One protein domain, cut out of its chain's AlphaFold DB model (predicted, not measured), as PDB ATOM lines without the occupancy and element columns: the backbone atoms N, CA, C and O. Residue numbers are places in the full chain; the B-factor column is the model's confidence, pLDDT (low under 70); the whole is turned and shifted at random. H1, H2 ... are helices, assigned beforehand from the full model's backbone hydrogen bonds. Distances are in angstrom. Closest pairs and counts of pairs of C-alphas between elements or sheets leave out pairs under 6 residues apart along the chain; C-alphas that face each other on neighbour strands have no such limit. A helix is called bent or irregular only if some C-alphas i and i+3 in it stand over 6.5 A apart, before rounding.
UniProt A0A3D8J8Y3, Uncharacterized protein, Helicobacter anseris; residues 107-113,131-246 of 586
ATOM      1  N   ASN A 107     624.227 527.237 473.122       51.72
ATOM      2  CA  ASN A 107     623.317 526.975 474.254       51.72
ATOM      3  C   ASN A 107     623.757 527.472 475.648       51.72
ATOM      4  O   ASN A 107     623.408 526.884 476.668       51.72
ATOM      5  N   THR A 108     624.563 528.527 475.738       44.44
ATOM      6  CA  THR A 108     625.155 528.955 477.014       44.44
ATOM      7  C   THR A 108     624.612 530.313 477.441       44.44
ATOM      8  O   THR A 108     625.134 531.361 477.070       44.44
ATOM      9  N   LYS A 109     623.590 530.297 478.310       38.28
ATOM     10  CA  LYS A 109     623.229 531.437 479.173       38.28
ATOM     11  C   LYS A 109     624.319 531.645 480.231       38.28
ATOM     12  O   LYS A 109     624.086 531.467 481.420       38.28
ATOM     13  N   THR A 110     625.529 532.008 479.819       31.48
ATOM     14  CA  THR A 110     626.586 532.443 480.738       31.48
ATOM     15  C   THR A 110     627.156 533.769 480.281       31.48
ATOM     16  O   THR A 110     628.005 533.860 479.397       31.48
ATOM     17  N   LYS A 111     626.693 534.815 480.959       36.00
ATOM     18  CA  LYS A 111     627.314 536.133 481.025       36.00
ATOM     19  C   LYS A 111     628.647 535.999 481.785       36.00
ATOM     20  O   LYS A 111     628.731 536.383 482.943       36.00
ATOM     21  N   THR A 112     629.674 535.398 481.186       28.20
ATOM     22  CA  THR A 112     631.003 535.263 481.814       28.20
ATOM     23  C   THR A 112     632.117 535.460 480.792       28.20
ATOM     24  O   THR A 112     632.349 534.618 479.934       28.20
ATOM     25  N   THR A 113     632.788 536.608 480.908       28.08
ATOM     26  CA  THR A 113     634.226 536.826 480.665       28.08
ATOM     27  C   THR A 113     634.966 535.772 479.820       28.08
ATOM     28  O   THR A 113     635.425 534.765 480.349       28.08
ATOM     29  N   ASN A 131     617.950 521.267 470.829       47.97
ATOM     30  CA  ASN A 131     618.921 522.016 471.609       47.97
ATOM     31  C   ASN A 131     618.645 523.513 471.381       47.97
ATOM     32  O   ASN A 131     619.296 524.146 470.557       47.97
ATOM     33  N   MET A 132     617.619 524.051 472.059       51.78
ATOM     34  CA  MET A 132     617.122 525.437 471.969       51.78
ATOM     35  C   MET A 132     618.086 526.451 472.585       51.78
ATOM     36  O   MET A 132     617.744 527.226 473.476       51.78
ATOM     37  N   GLY A 133     619.323 526.400 472.128       55.38
ATOM     38  CA  GLY A 133     620.405 527.166 472.673       55.38
ATOM     39  C   GLY A 133     620.750 528.416 471.913       55.38
ATOM     40  O   GLY A 133     620.744 528.432 470.688       55.38
ATOM     41  N   GLY A 134     621.131 529.440 472.666       66.06
ATOM     42  CA  GLY A 134     621.571 530.705 472.106       66.06
ATOM     43  C   GLY A 134     620.404 531.532 471.601       66.06
ATOM     44  O   GLY A 134     619.240 531.255 471.887       66.06
ATOM     45  N   TYR A 135     620.742 532.567 470.846       74.00
ATOM     46  CA  TYR A 135     619.784 533.580 470.431       74.00
ATOM     47  C   TYR A 135     618.621 533.016 469.593       74.00
ATOM     48  O   TYR A 135     617.468 533.306 469.891       74.00
ATOM     49  N   PHE A 136     618.884 532.148 468.605       75.44
ATOM     50  CA  PHE A 136     617.830 531.504 467.802       75.44
ATOM     51  C   PHE A 136     616.888 530.649 468.651       75.44
ATOM     52  O   PHE A 136     615.692 530.604 468.377       75.44
ATOM     53  N   GLY A 137     617.416 529.972 469.673       74.00
ATOM     54  CA  GLY A 137     616.607 529.206 470.616       74.00
ATOM     55  C   GLY A 137     615.676 530.103 471.429       74.00
ATOM     56  O   GLY A 137     614.491 529.801 471.550       74.00
ATOM     57  N   ASP A 138     616.185 531.225 471.945       76.56
ATOM     58  CA  ASP A 138     615.378 532.222 472.662       76.56
ATOM     59  C   ASP A 138     614.316 532.859 471.734       76.56
ATOM     60  O   ASP A 138     613.158 532.987 472.133       76.56
ATOM     61  N   VAL A 139     614.653 533.160 470.474       81.69
ATOM     62  CA  VAL A 139     613.686 533.667 469.483       81.69
ATOM     63  C   VAL A 139     612.615 532.632 469.152       81.69
ATOM     64  O   VAL A 139     611.430 532.953 469.177       81.69
ATOM     65  N   LEU A 140     612.993 531.379 468.892       79.06
ATOM     66  CA  LEU A 140     612.038 530.303 468.619       79.06
ATOM     67  C   LEU A 140     611.098 530.069 469.813       79.06
ATOM     68  O   LEU A 140     609.905 529.845 469.612       79.06
ATOM     69  N   ASN A 141     611.618 530.173 471.043       77.94
ATOM     70  CA  ASN A 141     610.812 530.098 472.263       77.94
ATOM     71  C   ASN A 141     609.766 531.218 472.326       77.94
ATOM     72  O   ASN A 141     608.585 530.955 472.552       77.94
ATOM     73  N   ASN A 142     610.194 532.459 472.092       83.56
ATOM     74  CA  ASN A 142     609.305 533.619 472.091       83.56
ATOM     75  C   ASN A 142     608.266 533.547 470.959       83.56
ATOM     76  O   ASN A 142     607.118 533.934 471.158       83.56
ATOM     77  N   LEU A 143     608.651 533.015 469.794       85.50
ATOM     78  CA  LEU A 143     607.789 532.894 468.620       85.50
ATOM     79  C   LEU A 143     606.656 531.879 468.824       85.50
ATOM     80  O   LEU A 143     605.516 532.136 468.440       85.50
ATOM     81  N   LEU A 144     606.973 530.725 469.414       83.19
ATOM     82  CA  LEU A 144     606.028 529.621 469.612       83.19
ATOM     83  C   LEU A 144     605.369 529.632 471.000       83.19
ATOM     84  O   LEU A 144     604.559 528.756 471.305       83.19
ATOM     85  N   GLY A 145     605.695 530.619 471.837       74.25
ATOM     86  CA  GLY A 145     605.126 530.776 473.174       74.25
ATOM     87  C   GLY A 145     605.573 529.699 474.165       74.25
ATOM     88  O   GLY A 145     604.826 529.370 475.087       74.25
ATOM     89  N   THR A 146     606.769 529.129 473.994       69.06
ATOM     90  CA  THR A 146     607.319 528.119 474.906       69.06
ATOM     91  C   THR A 146     608.170 528.761 475.999       69.06
ATOM     92  O   THR A 146     608.988 529.647 475.762       69.06
ATOM     93  N   THR A 147     607.998 528.318 477.247       55.72
ATOM     94  CA  THR A 147     608.826 528.769 478.375       55.72
ATOM     95  C   THR A 147     610.204 528.109 478.347       55.72
ATOM     96  O   THR A 147     610.294 526.910 478.087       55.72
ATOM     97  N   ASN A 148     611.259 528.871 478.674       50.94
ATOM     98  CA  ASN A 148     612.661 528.426 478.763       50.94
ATOM     99  C   ASN A 148     612.814 526.954 479.209       50.94
ATOM    100  O   ASN A 148     612.595 526.636 480.377       50.94
ATOM    101  N   GLY A 149     613.212 526.075 478.280       51.00
ATOM    102  CA  GLY A 149     613.441 524.641 478.525       51.00
ATOM    103  C   GLY A 149     612.293 523.703 478.128       51.00
ATOM    104  O   GLY A 149     612.428 522.491 478.282       51.00
ATOM    105  N   THR A 150     611.186 524.230 477.597       56.78
ATOM    106  CA  THR A 150     610.052 523.436 477.095       56.78
ATOM    107  C   THR A 150     610.148 523.321 475.577       56.78
ATOM    108  O   THR A 150     610.250 524.336 474.895       56.78
ATOM    109  N   LYS A 151     610.125 522.097 475.042       61.53
ATOM    110  CA  LYS A 151     610.209 521.864 473.594       61.53
ATOM    111  C   LYS A 151     608.965 522.408 472.879       61.53
ATOM    112  O   LYS A 151     607.859 522.154 473.362       61.53
ATOM    113  N   PRO A 152     609.126 523.065 471.719       68.12
ATOM    114  CA  PRO A 152     608.047 523.287 470.775       68.12
ATOM    115  C   PRO A 152     607.296 521.988 470.503       68.12
ATOM    116  O   PRO A 152     607.905 520.946 470.259       68.12
ATOM    117  N   THR A 153     605.974 522.050 470.582       76.00
ATOM    118  CA  THR A 153     605.074 520.937 470.270       76.00
ATOM    119  C   THR A 153     604.414 521.153 468.918       76.00
ATOM    120  O   THR A 153     604.310 522.290 468.442       76.00
ATOM    121  N   ASP A 154     603.893 520.079 468.329       81.62
ATOM    122  CA  ASP A 154     603.089 520.176 467.110       81.62
ATOM    123  C   ASP A 154     601.911 521.148 467.284       81.62
ATOM    124  O   ASP A 154     601.621 521.929 466.381       81.62
ATOM    125  N   ASP A 155     601.304 521.191 468.474       81.94
ATOM    126  CA  ASP A 155     600.228 522.130 468.812       81.94
ATOM    127  C   ASP A 155     600.690 523.592 468.805       81.94
ATOM    128  O   ASP A 155     599.966 524.465 468.315       81.94
ATOM    129  N   SER A 156     601.894 523.876 469.314       81.88
ATOM    130  CA  SER A 156     602.458 525.233 469.314       81.88
ATOM    131  C   SER A 156     602.737 525.730 467.891       81.88
ATOM    132  O   SER A 156     602.340 526.842 467.538       81.88
ATOM    133  N   LEU A 157     603.306 524.873 467.034       84.94
ATOM    134  CA  LEU A 157     603.543 525.189 465.627       84.94
ATOM    135  C   LEU A 157     602.221 525.322 464.854       84.94
ATOM    136  O   LEU A 157     602.050 526.261 464.080       84.94
ATOM    137  N   ASN A 158     601.257 524.430 465.098       85.31
ATOM    138  CA  ASN A 158     599.935 524.473 464.472       85.31
ATOM    139  C   ASN A 158     599.184 525.766 464.833       85.31
ATOM    140  O   ASN A 158     598.564 526.390 463.973       85.31
ATOM    141  N   THR A 159     599.270 526.198 466.094       87.50
ATOM    142  CA  THR A 159     598.665 527.453 466.571       87.50
ATOM    143  C   THR A 159     599.317 528.667 465.915       87.50
ATOM    144  O   THR A 159     598.613 529.533 465.398       87.50
ATOM    145  N   PHE A 160     600.649 528.704 465.868       88.00
ATOM    146  CA  PHE A 160     601.406 529.784 465.235       88.00
ATOM    147  C   PHE A 160     601.083 529.939 463.739       88.00
ATOM    148  O   PHE A 160     600.801 531.044 463.273       88.00
ATOM    149  N   LEU A 161     601.064 528.835 462.983       88.81
ATOM    150  CA  LEU A 161     600.755 528.865 461.549       88.81
ATOM    151  C   LEU A 161     599.313 529.321 461.276       88.81
ATOM    152  O   LEU A 161     599.076 530.084 460.339       88.81
ATOM    153  N   LYS A 162     598.348 528.900 462.105       87.56
ATOM    154  CA  LYS A 162     596.954 529.363 462.006       87.56
ATOM    155  C   LYS A 162     596.820 530.855 462.286       87.56
ATOM    156  O   LYS A 162     596.091 531.533 461.570       87.56
ATOM    157  N   ASP A 163     597.538 531.366 463.282       87.56
ATOM    158  CA  ASP A 163     597.533 532.792 463.612       87.56
ATOM    159  C   ASP A 163     598.103 533.651 462.467       87.56
ATOM    160  O   ASP A 163     597.534 534.684 462.116       87.56
ATOM    161  N   LEU A 164     599.158 533.180 461.793       88.56
ATOM    162  CA  LEU A 164     599.698 533.839 460.595       88.56
ATOM    163  C   LEU A 164     598.691 533.894 459.436       88.56
ATOM    164  O   LEU A 164     598.499 534.956 458.832       88.56
ATOM    165  N   MET A 165     598.037 532.767 459.138       87.62
ATOM    166  CA  MET A 165     597.058 532.647 458.044       87.62
ATOM    167  C   MET A 165     595.699 533.303 458.362       87.62
ATOM    168  O   MET A 165     594.902 533.565 457.456       87.62
ATOM    169  N   GLY A 166     595.407 533.593 459.635       79.62
ATOM    170  CA  GLY A 166     594.139 534.174 460.084       79.62
ATOM    171  C   GLY A 166     592.925 533.284 459.779       79.62
ATOM    172  O   GLY A 166     593.007 532.057 459.785       79.62
ATOM    173  N   ASN A 167     591.776 533.896 459.468       64.69
ATOM    174  CA  ASN A 167     590.508 533.188 459.201       64.69
ATOM    175  C   ASN A 167     590.548 532.205 458.006       64.69
ATOM    176  O   ASN A 167     589.603 531.440 457.827       64.69
ATOM    177  N   ASN A 168     591.624 532.196 457.212       60.06
ATOM    178  CA  ASN A 168     591.842 531.251 456.113       60.06
ATOM    179  C   ASN A 168     592.593 529.972 456.544       60.06
ATOM    180  O   ASN A 168     592.835 529.105 455.710       60.06
ATOM    181  N   GLY A 169     592.965 529.828 457.821       57.28
ATOM    182  CA  GLY A 169     593.825 528.747 458.327       57.28
ATOM    183  C   GLY A 169     593.186 527.362 458.513       57.28
ATOM    184  O   GLY A 169     593.843 526.478 459.055       57.28
ATOM    185  N   GLY A 170     591.933 527.150 458.087       56.97
ATOM    186  CA  GLY A 170     591.239 525.856 458.167       56.97
ATOM    187  C   GLY A 170     590.890 525.393 459.599       56.97
ATOM    188  O   GLY A 170     591.736 525.276 460.483       56.97
ATOM    189  N   SER A 171     589.616 525.070 459.848       51.62
ATOM    190  CA  SER A 171     589.115 524.744 461.200       51.62
ATOM    191  C   SER A 171     589.454 523.346 461.739       51.62
ATOM    192  O   SER A 171     589.192 523.099 462.914       51.62
ATOM    193  N   SER A 172     590.032 522.416 460.970       53.81
ATOM    194  CA  SER A 172     590.343 521.077 461.504       53.81
ATOM    195  C   SER A 172     591.464 520.370 460.740       53.81
ATOM    196  O   SER A 172     591.224 519.699 459.736       53.81
ATOM    197  N   GLY A 173     592.694 520.484 461.226       58.88
ATOM    198  CA  GLY A 173     593.832 519.788 460.638       58.88
ATOM    199  C   GLY A 173     594.885 519.460 461.681       58.88
ATOM    200  O   GLY A 173     595.291 520.335 462.454       58.88
ATOM    201  N   ASP A 174     595.295 518.193 461.675       77.44
ATOM    202  CA  ASP A 174     596.614 517.753 462.128       77.44
ATOM    203  C   ASP A 174     597.704 518.633 461.478       77.44
ATOM    204  O   ASP A 174     597.510 519.147 460.370       77.44
ATOM    205  N   LEU A 175     598.837 518.829 462.156       83.19
ATOM    206  CA  LEU A 175     599.900 519.778 461.799       83.19
ATOM    207  C   LEU A 175     600.320 519.681 460.322       83.19
ATOM    208  O   LEU A 175     600.571 520.694 459.670       83.19
ATOM    209  N   SER A 176     600.354 518.466 459.773       84.56
ATOM    210  CA  SER A 176     600.704 518.231 458.370       84.56
ATOM    211  C   SER A 176     599.766 518.938 457.383       84.56
ATOM    212  O   SER A 176     600.246 519.481 456.394       84.56
ATOM    213  N   ALA A 177     598.458 518.985 457.653       84.81
ATOM    214  CA  ALA A 177     597.494 519.665 456.786       84.81
ATOM    215  C   ALA A 177     597.639 521.194 456.859       84.81
ATOM    216  O   ALA A 177     597.564 521.873 455.837       84.81
ATOM    217  N   THR A 178     597.906 521.728 458.055       86.88
ATOM    218  CA  THR A 178     598.156 523.162 458.265       86.88
ATOM    219  C   THR A 178     599.407 523.629 457.522       86.88
ATOM    220  O   THR A 178     599.404 524.704 456.928       86.88
ATOM    221  N   ILE A 179     600.469 522.815 457.511       87.69
ATOM    222  CA  ILE A 179     601.712 523.123 456.790       87.69
ATOM    223  C   ILE A 179     601.493 523.148 455.273       87.69
ATOM    224  O   ILE A 179     602.005 524.045 454.607       87.69
ATOM    225  N   GLU A 180     600.725 522.209 454.716       87.19
ATOM    226  CA  GLU A 180     600.421 522.207 453.278       87.19
ATOM    227  C   GLU A 180     599.581 523.424 452.865       87.19
ATOM    228  O   GLU A 180     599.864 524.054 451.844       87.19
ATOM    229  N   GLU A 181     598.601 523.825 453.681       87.62
ATOM    230  CA  GLU A 181     597.817 525.039 453.418       87.62
ATOM    231  C   GLU A 181     598.677 526.307 453.541       87.62
ATOM    232  O   GLU A 181     598.601 527.190 452.684       87.62
ATOM    233  N   PHE A 182     599.579 526.366 454.525       89.25
ATOM    234  CA  PHE A 182     600.563 527.444 454.641       89.25
ATOM    235  C   PHE A 182     601.456 527.538 453.394       89.25
ATOM    236  O   PHE A 182     601.608 528.612 452.811       89.25
ATOM    237  N   LYS A 183     601.999 526.403 452.927       88.88
ATOM    238  CA  LYS A 183     602.820 526.322 451.703       88.88
ATOM    239  C   LYS A 183     602.057 526.734 450.447       88.88
ATOM    240  O   LYS A 183     602.657 527.235 449.498       88.88
ATOM    241  N   LYS A 184     600.744 526.524 450.415       87.50
ATOM    242  CA  LYS A 184     599.887 526.965 449.317       87.50
ATOM    243  C   LYS A 184     599.666 528.478 449.350       87.50
ATOM    244  O   LYS A 184     599.843 529.121 448.322       87.50
ATOM    245  N   GLN A 185     599.343 529.051 450.511       87.94
ATOM    246  CA  GLN A 185     599.098 530.494 450.653       87.94
ATOM    247  C   GLN A 185     600.358 531.336 450.462       87.94
ATOM    248  O   GLN A 185     600.283 532.428 449.904       87.94
ATOM    249  N   ILE A 186     601.520 530.822 450.871       86.75
ATOM    250  CA  ILE A 186     602.800 531.507 450.669       86.75
ATOM    251  C   ILE A 186     603.259 531.501 449.196       86.75
ATOM    252  O   ILE A 186     604.101 532.306 448.817       86.75
ATOM    253  N   ASN A 187     602.722 530.596 448.367       86.44
ATOM    254  CA  ASN A 187     602.966 530.534 446.919       86.44
ATOM    255  C   ASN A 187     601.984 531.387 446.099       86.44
ATOM    256  O   ASN A 187     602.147 531.502 444.886       86.44
ATOM    257  N   ASP A 188     600.943 531.932 446.725       86.56
ATOM    258  CA  ASP A 188     599.946 532.759 446.050       86.56
ATOM    259  C   ASP A 188     600.466 534.196 445.887       86.56
ATOM    260  O   ASP A 188     600.907 534.815 446.853       86.56
ATOM    261  N   GLU A 189     600.383 534.745 444.672       74.06
ATOM    262  CA  GLU A 189     600.916 536.078 444.340       74.06
ATOM    263  C   GLU A 189     600.259 537.233 445.117       74.06
ATOM    264  O   GLU A 189     600.828 538.317 445.191       74.06
ATOM    265  N   LYS A 190     599.055 537.052 445.677       77.31
ATOM    266  CA  LYS A 190     598.338 538.107 446.412       77.31
ATOM    267  C   LYS A 190     598.477 537.965 447.920       77.31
ATOM    268  O   LYS A 190     598.558 538.977 448.613       77.31
ATOM    269  N   THR A 191     598.444 536.738 448.437       81.88
ATOM    270  CA  THR A 191     598.506 536.493 449.888       81.88
ATOM    271  C   THR A 191     599.907 536.168 450.392       81.88
ATOM    272  O   THR A 191     600.165 536.354 451.580       81.88
ATOM    273  N   GLY A 192     600.811 535.717 449.520       84.69
ATOM    274  CA  GLY A 192     602.156 535.283 449.893       84.69
ATOM    275  C   GLY A 192     603.002 536.400 450.495       84.69
ATOM    276  O   GLY A 192     603.530 536.228 451.592       84.69
ATOM    277  N   ASP A 193     603.049 537.567 449.847       84.38
ATOM    278  CA  ASP A 193     603.818 538.721 450.334       84.38
ATOM    279  C   ASP A 193     603.336 539.190 451.717       84.38
ATOM    280  O   ASP A 193     604.140 539.396 452.624       84.38
ATOM    281  N   GLN A 194     602.016 539.262 451.917       86.50
ATOM    282  CA  GLN A 194     601.412 539.642 453.202       86.50
ATOM    283  C   GLN A 194     601.704 538.621 454.307       86.50
ATOM    284  O   GLN A 194     601.897 538.981 455.469       86.50
ATOM    285  N   LEU A 195     601.701 537.332 453.965       88.50
ATOM    286  CA  LEU A 195     601.990 536.260 454.911       88.50
ATOM    287  C   LEU A 195     603.465 536.280 455.330       88.50
ATOM    288  O   LEU A 195     603.771 536.048 456.499       88.50
ATOM    289  N   ILE A 196     604.367 536.598 454.398       87.75
ATOM    290  CA  ILE A 196     605.799 536.764 454.662       87.75
ATOM    291  C   ILE A 196     606.054 537.990 455.533       87.75
ATOM    292  O   ILE A 196     606.836 537.892 456.472       87.75
ATOM    293  N   GLU A 197     605.391 539.113 455.267       88.06
ATOM    294  CA  GLU A 197     605.500 540.322 456.090       88.06
ATOM    295  C   GLU A 197     605.050 540.041 457.532       88.06
ATOM    296  O   GLU A 197     605.827 540.225 458.462       88.06
ATOM    297  N   LYS A 198     603.885 539.406 457.725       89.44
ATOM    298  CA  LYS A 198     603.436 538.962 459.059       89.44
ATOM    299  C   LYS A 198     604.399 537.986 459.736       89.44
ATOM    300  O   LYS A 198     604.545 538.001 460.959       89.44
ATOM    301  N   PHE A 199     605.011 537.087 458.966       89.44
ATOM    302  CA  PHE A 199     606.013 536.156 459.483       89.44
ATOM    303  C   PHE A 199     607.264 536.906 459.959       89.44
ATOM    304  O   PHE A 199     607.767 536.608 461.044       89.44
ATOM    305  N   LYS A 200     607.723 537.906 459.194       89.12
ATOM    306  CA  LYS A 200     608.826 538.802 459.570       89.12
ATOM    307  C   LYS A 200     608.489 539.593 460.835       89.12
ATOM    308  O   LYS A 200     609.272 539.518 461.774       89.12
ATOM    309  N   ASP A 201     607.309 540.206 460.924       90.12
ATOM    310  CA  ASP A 201     606.870 540.983 462.097       90.12
ATOM    311  C   ASP A 201     606.873 540.150 463.390       90.12
ATOM    312  O   ASP A 201     607.305 540.599 464.458       90.12
ATOM    313  N   LYS A 202     606.397 538.897 463.316       90.06
ATOM    314  CA  LYS A 202     606.404 537.987 464.471       90.06
ATOM    315  C   LYS A 202     607.816 537.581 464.878       90.06
ATOM    316  O   LYS A 202     608.092 537.478 466.073       90.06
ATOM    317  N   LEU A 203     608.697 537.341 463.909       88.38
ATOM    318  CA  LEU A 203     610.099 537.043 464.183       88.38
ATOM    319  C   LEU A 203     610.844 538.247 464.755       88.38
ATOM    320  O   LEU A 203     611.647 538.061 465.662       88.38
ATOM    321  N   GLU A 204     610.561 539.456 464.278       88.69
ATOM    322  CA  GLU A 204     611.121 540.702 464.804       88.69
ATOM    323  C   GLU A 204     610.671 540.924 466.253       88.69
ATOM    324  O   GLU A 204     611.501 541.081 467.143       88.69
ATOM    325  N   SER A 205     609.379 540.768 466.540       89.12
ATOM    326  CA  SER A 205     608.859 540.843 467.915       89.12
ATOM    327  C   SER A 205     609.525 539.814 468.847       89.12
ATOM    328  O   SER A 205     609.844 540.095 470.005       89.12
ATOM    329  N   ALA A 206     609.757 538.596 468.348       87.44
ATOM    330  CA  ALA A 206     610.432 537.540 469.095       87.44
ATOM    331  C   ALA A 206     611.947 537.804 469.270       87.44
ATOM    332  O   ALA A 206     612.499 537.466 470.323       87.44
ATOM    333  N   SER A 207     612.587 538.435 468.274       86.38
ATOM    334  CA  SER A 207     613.965 538.961 468.274       86.38
ATOM    335  C   SER A 207     614.153 539.991 469.388       86.38
ATOM    336  O   SER A 207     615.019 539.839 470.259       86.38
ATOM    337  N   GLU A 208     613.280 540.999 469.432       86.62
ATOM    338  CA  GLU A 208     613.282 542.046 470.455       86.62
ATOM    339  C   GLU A 208     613.120 541.459 471.862       86.62
ATOM    340  O   GLU A 208     613.891 541.780 472.770       86.62
ATOM    341  N   ALA A 209     612.183 540.520 472.036       85.56
ATOM    342  CA  ALA A 209     611.967 539.826 473.306       85.56
ATOM    343  C   ALA A 209     613.172 538.965 473.744       85.56
ATOM    344  O   ALA A 209     613.368 538.738 474.940       85.56
ATOM    345  N   ALA A 210     614.001 538.507 472.802       79.50
ATOM    346  CA  ALA A 210     615.253 537.795 473.070       79.50
ATOM    347  C   ALA A 210     616.451 538.739 473.327       79.50
ATOM    348  O   ALA A 210     617.561 538.274 473.588       79.50
ATOM    349  N   GLY A 211     616.241 540.061 473.287       79.56
ATOM    350  CA  GLY A 211     617.264 541.082 473.532       79.56
ATOM    351  C   GLY A 211     617.885 541.704 472.277       79.56
ATOM    352  O   GLY A 211     618.833 542.474 472.420       79.56
ATOM    353  N   GLY A 212     617.352 541.400 471.086       80.06
ATOM    354  CA  GLY A 212     617.797 541.936 469.792       80.06
ATOM    355  C   GLY A 212     619.144 541.386 469.298       80.06
ATOM    356  O   GLY A 212     620.085 541.184 470.073       80.06
ATOM    357  N   ASN A 213     619.275 541.151 467.990       76.75
ATOM    358  CA  ASN A 213     620.544 540.768 467.379       76.75
ATOM    359  C   ASN A 213     620.621 541.229 465.926       76.75
ATOM    360  O   ASN A 213     619.959 540.687 465.050       76.75
ATOM    361  N   ALA A 214     621.555 542.130 465.644       70.69
ATOM    362  CA  ALA A 214     621.682 542.730 464.323       70.69
ATOM    363  C   ALA A 214     621.951 541.748 463.167       70.69
ATOM    364  O   ALA A 214     621.592 542.040 462.027       70.69
ATOM    365  N   ILE A 215     622.603 540.607 463.423       72.50
ATOM    366  CA  ILE A 215     622.794 539.581 462.390       72.50
ATOM    367  C   ILE A 215     621.461 538.876 462.128       72.50
ATOM    368  O   ILE A 215     621.121 538.642 460.972       72.50
ATOM    369  N   PHE A 216     620.695 538.578 463.182       77.31
ATOM    370  CA  PHE A 216     619.352 538.015 463.061       77.31
ATOM    371  C   PHE A 216     618.405 538.974 462.335       77.31
ATOM    372  O   PHE A 216     617.774 538.574 461.364       77.31
ATOM    373  N   ASP A 217     618.386 540.249 462.713       77.75
ATOM    374  CA  ASP A 217     617.528 541.260 462.087       77.75
ATOM    375  C   ASP A 217     617.870 541.432 460.593       77.75
ATOM    376  O   ASP A 217     616.986 541.501 459.736       77.75
ATOM    377  N   SER A 218     619.161 541.377 460.235       72.75
ATOM    378  CA  SER A 218     619.577 541.366 458.827       72.75
ATOM    379  C   SER A 218     619.163 540.091 458.080       72.75
ATOM    380  O   SER A 218     618.925 540.166 456.871       72.75
ATOM    381  N   ILE A 219     619.089 538.934 458.749       75.88
ATOM    382  CA  ILE A 219     618.544 537.697 458.165       75.88
ATOM    383  C   ILE A 219     617.053 537.884 457.873       75.88
ATOM    384  O   ILE A 219     616.616 537.561 456.769       75.88
ATOM    385  N   LEU A 220     616.289 538.442 458.822       80.19
ATOM    386  CA  LEU A 220     614.848 538.680 458.673       80.19
ATOM    387  C   LEU A 220     614.528 539.547 457.456       80.19
ATOM    388  O   LEU A 220     613.647 539.200 456.664       80.19
ATOM    389  N   GLY A 221     615.285 540.633 457.268       75.44
ATOM    390  CA  GLY A 221     615.113 541.536 456.130       75.44
ATOM    391  C   GLY A 221     615.184 540.815 454.778       75.44
ATOM    392  O   GLY A 221     614.391 541.108 453.881       75.44
ATOM    393  N   ASN A 222     616.048 539.801 454.668       75.00
ATOM    394  CA  ASN A 222     616.351 539.085 453.428       75.00
ATOM    395  C   ASN A 222     615.582 537.758 453.235       75.00
ATOM    396  O   ASN A 222     615.830 537.066 452.247       75.00
ATOM    397  N   LEU A 223     614.650 537.389 454.126       81.56
ATOM    398  CA  LEU A 223     613.870 536.149 453.976       81.56
ATOM    399  C   LEU A 223     612.998 536.158 452.709       81.56
ATOM    400  O   LEU A 223     612.241 537.105 452.470       81.56
ATOM    401  N   THR A 224     613.070 535.058 451.953       82.81
ATOM    402  CA  THR A 224     612.240 534.755 450.771       82.81
ATOM    403  C   THR A 224     611.126 533.743 451.104       82.81
ATOM    404  O   THR A 224     611.235 533.042 452.119       82.81
ATOM    405  N   PRO A 225     610.072 533.598 450.268       84.06
ATOM    406  CA  PRO A 225     609.028 532.585 450.476       84.06
ATOM    407  C   PRO A 225     609.596 531.165 450.660       84.06
ATOM    408  O   PRO A 225     609.168 530.415 451.537       84.06
ATOM    409  N   GLU A 226     610.585 530.789 449.849       83.81
ATOM    410  CA  GLU A 226     611.294 529.505 449.881       83.81
ATOM    411  C   GLU A 226     612.005 529.274 451.216       83.81
ATOM    412  O   GLU A 226     611.921 528.173 451.767       83.81
ATOM    413  N   ASN A 227     612.644 530.309 451.771       85.12
ATOM    414  CA  ASN A 227     613.291 530.209 453.077       85.12
ATOM    415  C   ASN A 227     612.266 529.958 454.179       85.12
ATOM    416  O   ASN A 227     612.460 529.069 455.004       85.12
ATOM    417  N   VAL A 228     611.154 530.695 454.170       85.69
ATOM    418  CA  VAL A 228     610.089 530.541 455.169       85.69
ATOM    419  C   VAL A 228     609.491 529.131 455.116       85.69
ATOM    420  O   VAL A 228     609.367 528.480 456.153       85.69
ATOM    421  N   LYS A 229     609.203 528.604 453.916       85.19
ATOM    422  CA  LYS A 229     608.754 527.210 453.728       85.19
ATOM    423  C   LYS A 229     609.759 526.208 454.300       85.19
ATOM    424  O   LYS A 229     609.377 525.311 455.050       85.19
ATOM    425  N   GLY A 230     611.041 526.385 453.977       84.50
ATOM    426  CA  GLY A 230     612.118 525.523 454.456       84.50
ATOM    427  C   GLY A 230     612.296 525.549 455.977       84.50
ATOM    428  O   GLY A 230     612.560 524.503 456.569       84.50
ATOM    429  N   LEU A 231     612.119 526.711 456.610       81.38
ATOM    430  CA  LEU A 231     612.166 526.863 458.066       81.38
ATOM    431  C   LEU A 231     610.982 526.172 458.750       81.38
ATOM    432  O   LEU A 231     611.184 525.502 459.758       81.38
ATOM    433  N   VAL A 232     609.766 526.276 458.203       84.12
ATOM    434  CA  VAL A 232     608.586 525.586 458.760       84.12
ATOM    435  C   VAL A 232     608.763 524.067 458.716       84.12
ATOM    436  O   VAL A 232     608.492 523.394 459.710       84.12
ATOM    437  N   ASP A 233     609.281 523.530 457.607       84.19
ATOM    438  CA  ASP A 233     609.612 522.104 457.497       84.19
ATOM    439  C   ASP A 233     610.673 521.683 458.522       84.19
ATOM    440  O   ASP A 233     610.554 520.638 459.160       84.19
ATOM    441  N   LEU A 234     611.684 522.526 458.734       78.50
ATOM    442  CA  LEU A 234     612.736 522.264 459.709       78.50
ATOM    443  C   LEU A 234     612.211 522.247 461.152       78.50
ATOM    444  O   LEU A 234     612.614 521.391 461.941       78.50
ATOM    445  N   VAL A 235     611.306 523.167 461.502       76.88
ATOM    446  CA  VAL A 235     610.674 523.189 462.830       76.88
ATOM    447  C   VAL A 235     609.786 521.957 463.017       76.88
ATOM    448  O   VAL A 235     609.878 521.322 464.065       76.88
ATOM    449  N   LYS A 236     609.016 521.554 461.994       80.06
ATOM    450  CA  LYS A 236     608.209 520.320 462.010       80.06
ATOM    451  C   LYS A 236     609.062 519.081 462.301       80.06
ATOM    452  O   LYS A 236     608.699 518.255 463.138       80.06
ATOM    453  N   ASP A 237     610.210 518.948 461.640       74.81
ATOM    454  CA  ASP A 237     611.125 517.824 461.871       74.81
ATOM    455  C   ASP A 237     611.639 517.789 463.322       74.81
ATOM    456  O   ASP A 237     611.814 516.709 463.900       74.81
ATOM    457  N   GLY A 238     611.832 518.962 463.936       68.62
ATOM    458  CA  GLY A 238     612.199 519.089 465.345       68.62
ATOM    459  C   GLY A 238     611.072 518.734 466.320       68.62
ATOM    460  O   GLY A 238     611.342 518.069 467.322       68.62
ATOM    461  N   THR A 239     609.823 519.123 466.034       67.50
ATOM    462  CA  THR A 239     608.665 518.844 466.906       67.50
ATOM    463  C   THR A 239     608.208 517.385 466.840       67.50
ATOM    464  O   THR A 239     607.933 516.787 467.879       67.50
ATOM    465  N   THR A 240     608.198 516.784 465.644       61.78
ATOM    466  CA  THR A 240     607.569 515.468 465.409       61.78
ATOM    467  C   THR A 240     608.516 514.293 465.683       61.78
ATOM    468  O   THR A 240     608.105 513.259 466.203       61.78
ATOM    469  N   ASN A 241     609.803 514.436 465.340       55.88
ATOM    470  CA  ASN A 241     610.773 513.329 465.370       55.88
ATOM    471  C   ASN A 241     611.816 513.447 466.491       55.88
ATOM    472  O   ASN A 241     612.762 512.661 466.535       55.88
ATOM    473  N   GLY A 242     611.697 514.450 467.371       54.84
ATOM    474  CA  GLY A 242     612.743 514.773 468.348       54.84
ATOM    475  C   GLY A 242     614.089 515.105 467.691       54.84
ATOM    476  O   GLY A 242     615.138 514.937 468.313       54.84
ATOM    477  N   GLY A 243     614.067 515.517 466.418       53.44
ATOM    478  CA  GLY A 243     615.261 515.805 465.639       53.44
ATOM    479  C   GLY A 243     615.981 517.042 466.169       53.44
ATOM    480  O   GLY A 243     615.360 518.055 466.481       53.44
ATOM    481  N   ASN A 244     617.311 516.985 466.243       55.62
ATOM    482  CA  ASN A 244     618.106 518.165 466.562       55.62
ATOM    483  C   ASN A 244     618.014 519.169 465.396       55.62
ATOM    484  O   ASN A 244     618.399 518.833 464.267       55.62
ATOM    485  N   ILE A 245     617.490 520.369 465.659       59.53
ATOM    486  CA  ILE A 245     617.581 521.516 464.748       59.53
ATOM    487  C   ILE A 245     618.919 522.184 465.051       59.53
ATOM    488  O   ILE A 245     619.039 522.953 466.001       59.53
ATOM    489  N   ASP A 246     619.945 521.819 464.293       58.06
ATOM    490  CA  ASP A 246     621.259 522.440 464.394       58.06
ATOM    491  C   ASP A 246     621.424 523.574 463.374       58.06
ATOM    492  O   ASP A 246     620.621 523.773 462.458       58.06
TER     493      ASP A 246
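Overview. This is residues 107 to 113 and 131 to 246 of the 586 residues of an uncharacterized protein of Helicobacter anseris (UniProt A0A3D8J8Y3). Look first for the longest helix, H4, running across one end of three helices set roughly side by side, H2, H3 and H6. H5 folds back along H4 as a hairpin, H1 packs on H2 and H4, and residues 107 to 113, before a cut, lead away to Thr 113. The printed part has 123 residues with six named helices, H1 to H6 in chain order, and no named strand: all helix. It is compact, radius of gyration of the C-alphas 14.6 A, with an elongated outline of 49 by 30 by 21 A.

Arrangement. Begin at H4, residues 192 to 209; its residues 200 to 207 touch H5, residues 214 to 221, opposite ways at a shallow tilt of 17 degrees, closest C-alphas Lys 200 and Leu 220, 6.1 A. H4 touches H1, residues 134 to 144, with residues 202 to 209 alone, closest C-alphas Asn 142 and Ala 206, 5.1 A. H2, residues 154 to 168, H3, residues 175 to 185, and H6, residues 225 to 240, make a bundle, helices set side by side. H3 and H6 only just touch, with 3 pairs of C-alphas within 8 A, the closest Lys 183 and Lys 229, 6.3 A. Every O i to N i+4 pair is within hydrogen-bond range in H1, H3, H4, H5 and H6; in H2, 9 of 11 are.

Along the chain. Find C-alpha 192 at (602.156, 535.283, 449.893); H4 runs 25.8 A. H6 runs 22.8 A to C-alpha 240 at (607.569, 515.468, 465.409). H2, 19.2 A, is irregular: C-alphas 164 and 167 are 9.3 A apart. H1 measures 15.8 A, H3 15.5 A and H5 10.6 A.

Size, cuts and confidence. Residues 114 to 130 are not printed; C-alphas 113 and 131 are 23.1 A apart. No link is long. Mean pLDDT of the printed part is 74.9; 34 residues are under 70, among them 107 to 113.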